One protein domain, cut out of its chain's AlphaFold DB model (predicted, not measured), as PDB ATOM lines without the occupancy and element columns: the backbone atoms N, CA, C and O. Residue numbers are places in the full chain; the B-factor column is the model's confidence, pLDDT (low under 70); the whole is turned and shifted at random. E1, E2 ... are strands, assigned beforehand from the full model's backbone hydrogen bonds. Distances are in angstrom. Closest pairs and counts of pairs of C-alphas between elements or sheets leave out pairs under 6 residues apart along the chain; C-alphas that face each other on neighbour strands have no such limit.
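This is residues 77 to 130 of the 157 residues of an uncharacterized protein of Striga asiatica (UniProt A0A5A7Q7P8). Two antiparallel hairpins, E1 with E2 and E3 with E4, are set roughly end to end with their turns at opposite ends of an extended model. A tight link of residues 109 to 111 joins the hairpins, the turn end of the longer one sticks out at residues 96 to 101, and an unnamed stretch, residues 77 to 88, leads into E1. The printed part has 54 residues with no named helix and four named strands, E1, E2, E3 and E4 along the chain, in two sheets of two antiparallel strands; the class is all strand. It is extended, with a radius of gyration of the C-alphas of 15.9 A and spans of 53 by 26 by 18 A.

E1, residues 89 to 97, and E2, residues 100 to 108, are a hairpin with 155 degrees between their directions. C-alphas 92 and 105 face each other at 4.6 A, and N 93 and O 104 are within hydrogen-bond range at 2.8 A, as are N 106 and O 91 at 2.7 A. E3, residues 112 to 117, and E4, residues 120 to 125, are a second hairpin, also at 155 degrees. C-alphas 112 and 125 face each other at 4.5 A, and N 113 and O 124 are within hydrogen-bond range at 2.8 A. E1 is apart from E3 and E4, and E2 is apart from E3 and E4.

E1 begins at C-alpha 89, (-18.150, -42.338, -39.461), and is 25.5 A long; E2 is 24.7 A long. E3 is 14.9 A and E4 is 16.3 A, ending at C-alpha 125, (-25.347, -53.829, -46.552).

The two C-alphas farthest apart, those of Asp 98 and Asn 118, are 53.3 A apart. The printed part has no cut, and the three links between strands are tight. Mean pLDDT of the printed part is 75.0, with residues 77 to 89, 109 to 111 and 127 to 130 under 70.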
ATOM      1  N   PRO A  77     -30.394 -54.577 -25.099       56.56
ATOM      2  CA  PRO A  77     -29.907 -53.310 -24.575       56.56
ATOM      3  C   PRO A  77     -29.770 -52.288 -25.714       56.56
ATOM      4  O   PRO A  77     -29.545 -52.675 -26.868       56.56
ATOM      5  N   PRO A  78     -29.923 -50.983 -25.430       59.66
ATOM      6  CA  PRO A  78     -29.727 -49.944 -26.429       59.66
ATOM      7  C   PRO A  78     -28.370 -50.137 -27.111       59.66
ATOM      8  O   PRO A  78     -27.331 -50.159 -26.461       59.66
ATOM      9  N   ILE A  79     -28.402 -50.315 -28.430       59.88
ATOM     10  CA  ILE A  79     -27.205 -50.517 -29.244       59.88
ATOM     11  C   ILE A  79     -26.404 -49.216 -29.173       59.88
ATOM     12  O   ILE A  79     -26.879 -48.172 -29.627       59.88
ATOM     13  N   SER A  80     -25.219 -49.267 -28.568       54.28
ATOM     14  CA  SER A  80     -24.412 -48.082 -28.250       54.28
ATOM     15  C   SER A  80     -23.874 -47.328 -29.470       54.28
ATOM     16  O   SER A  80     -23.331 -46.243 -29.304       54.28
ATOM     17  N   CYS A  81     -24.031 -47.845 -30.692       52.81
ATOM     18  CA  CYS A  81     -23.403 -47.272 -31.884       52.81
ATOM     19  C   CYS A  81     -24.320 -47.360 -33.115       52.81
ATOM     20  O   CYS A  81     -24.025 -48.062 -34.072       52.81
ATOM     21  N   ILE A  82     -25.445 -46.651 -33.103       59.91
ATOM     22  CA  ILE A  82     -26.084 -46.172 -34.340       59.91
ATOM     23  C   ILE A  82     -25.987 -44.658 -34.254       59.91
ATOM     24  O   ILE A  82     -26.435 -44.094 -33.260       59.91
ATOM     25  N   GLY A  83     -25.307 -44.025 -35.212       56.50
ATOM     26  CA  GLY A  83     -24.839 -42.638 -35.170       56.50
ATOM     27  C   GLY A  83     -25.935 -41.605 -34.899       56.50
ATOM     28  O   GLY A  83     -26.426 -40.951 -35.811       56.50
ATOM     29  N   LYS A  84     -26.279 -41.385 -33.626       49.34
ATOM     30  CA  LYS A  84     -27.343 -40.459 -33.190       49.34
ATOM     31  C   LYS A  84     -27.024 -38.972 -33.402       49.34
ATOM     32  O   LYS A  84     -27.646 -38.126 -32.767       49.34
ATOM     33  N   CYS A  85     -26.054 -38.615 -34.240       55.69
ATOM     34  CA  CYS A  85     -25.617 -37.224 -34.375       55.69
ATOM     35  C   CYS A  85     -25.430 -36.743 -35.818       55.69
ATOM     36  O   CYS A  85     -24.941 -35.630 -35.985       55.69
ATOM     37  N   GLY A  86     -25.765 -37.543 -36.843       56.16
ATOM     38  CA  GLY A  86     -25.593 -37.138 -38.250       56.16
ATOM     39  C   GLY A  86     -24.141 -36.824 -38.636       56.16
ATOM     40  O   GLY A  86     -23.892 -36.125 -39.613       56.16
ATOM     41  N   LYS A  87     -23.174 -37.292 -37.836       62.25
ATOM     42  CA  LYS A  87     -21.745 -37.134 -38.105       62.25
ATOM     43  C   LYS A  87     -21.272 -38.355 -38.895       62.25
ATOM     44  O   LYS A  87     -21.579 -39.466 -38.458       62.25
ATOM     45  N   PRO A  88     -20.539 -38.174 -40.006       64.12
ATOM     46  CA  PRO A  88     -20.010 -39.292 -40.776       64.12
ATOM     47  C   PRO A  88     -19.080 -40.137 -39.903       64.12
ATOM     48  O   PRO A  88     -18.319 -39.599 -39.091       64.12
ATOM     49  N   PHE A  89     -19.138 -41.458 -40.065       69.81
ATOM     50  CA  PHE A  89     -18.150 -42.338 -39.461       69.81
ATOM     51  C   PHE A  89     -16.840 -42.159 -40.228       69.81
ATOM     52  O   PHE A  89     -16.782 -42.334 -41.442       69.81
ATOM     53  N   VAL A  90     -15.783 -41.768 -39.527       70.94
ATOM     54  CA  VAL A  90     -14.448 -41.622 -40.108       70.94
ATOM     55  C   VAL A  90     -13.552 -42.689 -39.495       70.94
ATOM     56  O   VAL A  90     -13.485 -42.825 -38.274       70.94
ATOM     57  N   SER A  91     -12.885 -43.454 -40.351       77.12
ATOM     58  CA  SER A  91     -11.822 -44.388 -39.994       77.12
ATOM     59  C   SER A  91     -10.516 -43.926 -40.622       77.12
ATOM     60  O   SER A  91     -10.512 -43.089 -41.518       77.12
ATOM     61  N   PHE A  92      -9.395 -44.456 -40.154       86.75
ATOM     62  CA  PHE A  92      -8.099 -44.157 -40.732       86.75
ATOM     63  C   PHE A  92      -7.389 -45.449 -41.119       86.75
ATOM     64  O   PHE A  92      -7.297 -46.378 -40.320       86.75
ATOM     65  N   ARG A  93      -6.845 -45.500 -42.336       87.19
ATOM     66  CA  ARG A  93      -5.937 -46.568 -42.762       87.19
ATOM     67  C   ARG A  93      -4.508 -46.091 -42.594       87.19
ATOM     68  O   ARG A  93      -4.119 -45.071 -43.160       87.19
ATOM     69  N   SER A  94      -3.729 -46.841 -41.822       89.19
ATOM     70  CA  SER A  94      -2.299 -46.593 -41.677       89.19
ATOM     71  C   SER A  94      -1.493 -47.414 -42.680       89.19
ATOM     72  O   SER A  94      -1.822 -48.565 -42.969       89.19
ATOM     73  N   PHE A  95      -0.437 -46.817 -43.224       93.19
ATOM     74  CA  PHE A  95       0.561 -47.512 -44.034       93.19
ATOM     75  C   PHE A  95       1.918 -46.810 -43.933       93.19
ATOM     76  O   PHE A  95       2.043 -45.732 -43.345       93.19
ATOM     77  N   ARG A  96       2.962 -47.456 -44.458       92.81
ATOM     78  CA  ARG A  96       4.305 -46.881 -44.533       92.81
ATOM     79  C   ARG A  96       4.737 -46.759 -45.984       92.81
ATOM     80  O   ARG A  96       4.644 -47.731 -46.723       92.81
ATOM     81  N   GLN A  97       5.256 -45.596 -46.345       94.62
ATOM     82  CA  GLN A  97       5.847 -45.315 -47.649       94.62
ATOM     83  C   GLN A  97       7.169 -44.593 -47.398       94.62
ATOM     84  O   GLN A  97       7.223 -43.670 -46.584       94.62
ATOM     85  N   ASP A  98       8.256 -45.084 -47.995       93.06
ATOM     86  CA  ASP A  98       9.608 -44.522 -47.842       93.06
ATOM     87  C   ASP A  98      10.054 -44.340 -46.379       93.06
ATOM     88  O   ASP A  98      10.670 -43.347 -45.991       93.06
ATOM     89  N   GLY A  99       9.679 -45.293 -45.520       94.75
ATOM     90  CA  GLY A  99       9.980 -45.265 -44.085       94.75
ATOM     91  C   GLY A  99       9.134 -44.281 -43.265       94.75
ATOM     92  O   GLY A  99       9.225 -44.284 -42.035       94.75
ATOM     93  N   ARG A 100       8.268 -43.487 -43.901       94.38
ATOM     94  CA  ARG A 100       7.361 -42.540 -43.242       94.38
ATOM     95  C   ARG A 100       6.031 -43.206 -42.921       94.38
ATOM     96  O   ARG A 100       5.561 -44.061 -43.663       94.38
ATOM     97  N   PHE A 101       5.435 -42.823 -41.798       93.38
ATOM     98  CA  PHE A 101       4.096 -43.260 -41.412       93.38
ATOM     99  C   PHE A 101       3.055 -42.335 -42.042       93.38
ATOM    100  O   PHE A 101       3.141 -41.118 -41.877       93.38
ATOM    101  N   ILE A 102       2.087 -42.917 -42.745       94.44
ATOM    102  CA  ILE A 102       0.997 -42.199 -43.400       94.44
ATOM    103  C   ILE A 102      -0.323 -42.686 -42.815       94.44
ATOM    104  O   ILE A 102      -0.532 -43.887 -42.623       94.44
ATOM    105  N   LEU A 103      -1.214 -41.736 -42.541       94.00
ATOM    106  CA  LEU A 103      -2.563 -41.983 -42.062       94.00
ATOM    107  C   LEU A 103      -3.552 -41.412 -43.083       94.00
ATOM    108  O   LEU A 103      -3.650 -40.196 -43.235       94.00
ATOM    109  N   LYS A 104      -4.261 -42.285 -43.804       91.38
ATOM    110  CA  LYS A 104      -5.291 -41.892 -44.775       91.38
ATOM    111  C   LYS A 104      -6.648 -41.905 -44.089       91.38
ATOM    112  O   LYS A 104      -7.060 -42.942 -43.574       91.38
ATOM    113  N   GLU A 105      -7.326 -40.762 -44.077       87.06
ATOM    114  CA  GLU A 105      -8.728 -40.674 -43.668       87.06
ATOM    115  C   GLU A 105      -9.600 -41.451 -44.662       87.06
ATOM    116  O   GLU A 105      -9.488 -41.267 -45.873       87.06
ATOM    117  N   ILE A 106     -10.462 -42.322 -44.149       83.12
ATOM    118  CA  ILE A 106     -11.459 -43.074 -44.904       83.12
ATOM    119  C   ILE A 106     -12.820 -42.736 -44.317       83.12
ATOM    120  O   ILE A 106     -13.095 -42.976 -43.137       83.12
ATOM    121  N   ARG A 107     -13.700 -42.193 -45.154       80.56
ATOM    122  CA  ARG A 107     -15.090 -41.961 -44.779       80.56
ATOM    123  C   ARG A 107     -15.833 -43.283 -44.877       80.56
ATOM    124  O   ARG A 107     -16.038 -43.805 -45.965       80.56
ATOM    125  N   ILE A 108     -16.230 -43.822 -43.732       70.94
ATOM    126  CA  ILE A 108     -17.175 -44.928 -43.679       70.94
ATOM    127  C   ILE A 108     -18.545 -44.298 -43.918       70.94
ATOM    128  O   ILE A 108     -19.130 -43.663 -43.036       70.94
ATOM    129  N   GLN A 109     -19.021 -44.421 -45.155       65.25
ATOM    130  CA  GLN A 109     -20.397 -44.084 -45.498       65.25
ATOM    131  C   GLN A 109     -21.352 -44.998 -44.711       65.25
ATOM    132  O   GLN A 109     -20.927 -45.975 -44.092       65.25
ATOM    133  N   GLU A 110     -22.646 -44.689 -44.673       66.94
ATOM    134  CA  GLU A 110     -23.638 -45.572 -44.050       66.94
ATOM    135  C   GLU A 110     -23.787 -46.860 -44.878       66.94
ATOM    136  O   GLU A 110     -24.742 -47.047 -45.619       66.94
ATOM    137  N   LEU A 111     -22.823 -47.773 -44.743       66.12
ATOM    138  CA  LEU A 111     -22.755 -49.035 -45.479       66.12
ATOM    139  C   LEU A 111     -23.847 -50.014 -45.054       66.12
ATOM    140  O   LEU A 111     -23.937 -51.099 -45.616       66.12
ATOM    141  N   MET A 112     -24.635 -49.691 -44.023       71.69
ATOM    142  CA  MET A 112     -25.679 -50.565 -43.513       71.69
ATOM    143  C   MET A 112     -26.963 -49.803 -43.216       71.69
ATOM    144  O   MET A 112     -27.011 -48.972 -42.310       71.69
ATOM    145  N   HIS A 113     -28.040 -50.177 -43.901       72.75
ATOM    146  CA  HIS A 113     -29.380 -49.818 -43.476       72.75
ATOM    147  C   HIS A 113     -29.771 -50.670 -42.267       72.75
ATOM    148  O   HIS A 113     -29.695 -51.903 -42.299       72.75
ATOM    149  N   VAL A 114     -30.186 -50.010 -41.187       77.81
ATOM    150  CA  VAL A 114     -30.587 -50.680 -39.951       77.81
ATOM    151  C   VAL A 114     -32.087 -50.539 -39.755       77.81
ATOM    152  O   VAL A 114     -32.580 -49.445 -39.495       77.81
ATOM    153  N   GLN A 115     -32.808 -51.660 -39.803       76.69
ATOM    154  CA  GLN A 115     -34.246 -51.697 -39.536       76.69
ATOM    155  C   GLN A 115     -34.585 -52.696 -38.429       76.69
ATOM    156  O   GLN A 115     -33.918 -53.716 -38.255       76.69
ATOM    157  N   ARG A 116     -35.639 -52.415 -37.658       81.62
ATOM    158  CA  ARG A 116     -36.224 -53.391 -36.730       81.62
ATOM    159  C   ARG A 116     -37.417 -54.053 -37.403       81.62
ATOM    160  O   ARG A 116     -38.354 -53.371 -37.795       81.62
ATOM    161  N   GLU A 117     -37.386 -55.375 -37.498       84.00
ATOM    162  CA  GLU A 117     -38.427 -56.188 -38.127       84.00
ATOM    163  C   GLU A 117     -38.691 -57.405 -37.228       84.00
ATOM    164  O   GLU A 117     -37.757 -58.095 -36.817       84.00
ATOM    165  N   ASN A 118     -39.953 -57.654 -36.860       77.25
ATOM    166  CA  ASN A 118     -40.360 -58.806 -36.034       77.25
ATOM    167  C   ASN A 118     -39.616 -58.930 -34.686       77.25
ATOM    168  O   ASN A 118     -39.260 -60.023 -34.246       77.25
ATOM    169  N   GLY A 119     -39.333 -57.796 -34.035       80.69
ATOM    170  CA  GLY A 119     -38.605 -57.757 -32.760       80.69
ATOM    171  C   GLY A 119     -37.104 -58.060 -32.871       80.69
ATOM    172  O   GLY A 119     -36.416 -58.095 -31.854       80.69
ATOM    173  N   ARG A 120     -36.577 -58.245 -34.085       80.88
ATOM    174  CA  ARG A 120     -35.152 -58.464 -34.354       80.88
ATOM    175  C   ARG A 120     -34.562 -57.271 -35.104       80.88
ATOM    176  O   ARG A 120     -35.257 -56.561 -35.827       80.88
ATOM    177  N   LEU A 121     -33.269 -57.031 -34.900       80.12
ATOM    178  CA  LEU A 121     -32.514 -56.042 -35.663       80.12
ATOM    179  C   LEU A 121     -32.060 -56.669 -36.982       80.12
ATOM    180  O   LEU A 121     -31.489 -57.758 -36.972       80.12
ATOM    181  N   LYS A 122     -32.284 -55.976 -38.094       82.56
ATOM    182  CA  LYS A 122     -31.831 -56.362 -39.427       82.56
ATOM    183  C   LYS A 122     -30.842 -55.316 -39.929       82.56
ATOM    184  O   LYS A 122     -31.148 -54.125 -39.927       82.56
ATOM    185  N   LEU A 123     -29.666 -55.786 -40.325       84.25
ATOM    186  CA  LEU A 123     -28.610 -54.993 -40.944       84.25
ATOM    187  C   LEU A 123     -28.567 -55.375 -42.425       84.25
ATOM    188  O   LEU A 123     -28.448 -56.558 -42.741       84.25
ATOM    189  N   GLN A 124     -28.707 -54.401 -43.317       79.38
ATOM    190  CA  GLN A 124     -28.624 -54.603 -44.761       79.38
ATOM    191  C   GLN A 124     -27.449 -53.811 -45.308       79.38
ATOM    192  O   GLN A 124     -27.453 -52.590 -45.201       79.38
ATOM    193  N   PHE A 125     -26.477 -54.492 -45.914       77.06
ATOM    194  CA  PHE A 125     -25.347 -53.829 -46.552       77.06
ATOM    195  C   PHE A 125     -25.800 -53.077 -47.808       77.06
ATOM    196  O   PHE A 125     -26.496 -53.643 -48.651       77.06
ATOM    197  N   ILE A 126     -25.410 -51.811 -47.912       75.56
ATOM    198  CA  ILE A 126     -25.549 -50.994 -49.114       75.56
ATOM    199  C   ILE A 126     -24.188 -51.049 -49.801       75.56
ATOM    200  O   ILE A 126     -23.190 -50.623 -49.221       75.56
ATOM    201  N   GLN A 127     -24.135 -51.629 -51.000       65.38
ATOM    202  CA  GLN A 127     -22.942 -51.542 -51.836       65.38
ATOM    203  C   GLN A 127     -22.791 -50.082 -52.264       65.38
ATOM    204  O   GLN A 127     -23.730 -49.488 -52.788       65.38
ATOM    205  N   SER A 128     -21.654 -49.484 -51.929       60.81
ATOM    206  CA  SER A 128     -21.254 -48.180 -52.449       60.81
ATOM    207  C   SER A 128     -20.492 -48.450 -53.739       60.81
ATOM    208  O   SER A 128     -19.564 -49.251 -53.699       60.81
ATOM    209  N   ASP A 129     -20.867 -47.805 -54.842       60.25
ATOM    210  CA  ASP A 129     -20.218 -47.946 -56.161       60.25
ATOM    211  C   ASP A 129     -18.791 -47.343 -56.208       60.25
ATOM    212  O   ASP A 129     -18.271 -47.054 -57.281       60.25
ATOM    213  N   ASP A 130     -18.144 -47.139 -55.055       59.31
ATOM    214  CA  ASP A 130     -16.756 -46.676 -54.967       59.31
ATOM    215  C   ASP A 130     -15.814 -47.885 -55.150       59.31
ATOM    216  O   ASP A 130     -15.075 -48.289 -54.246       59.31
TER     217      ASP A 130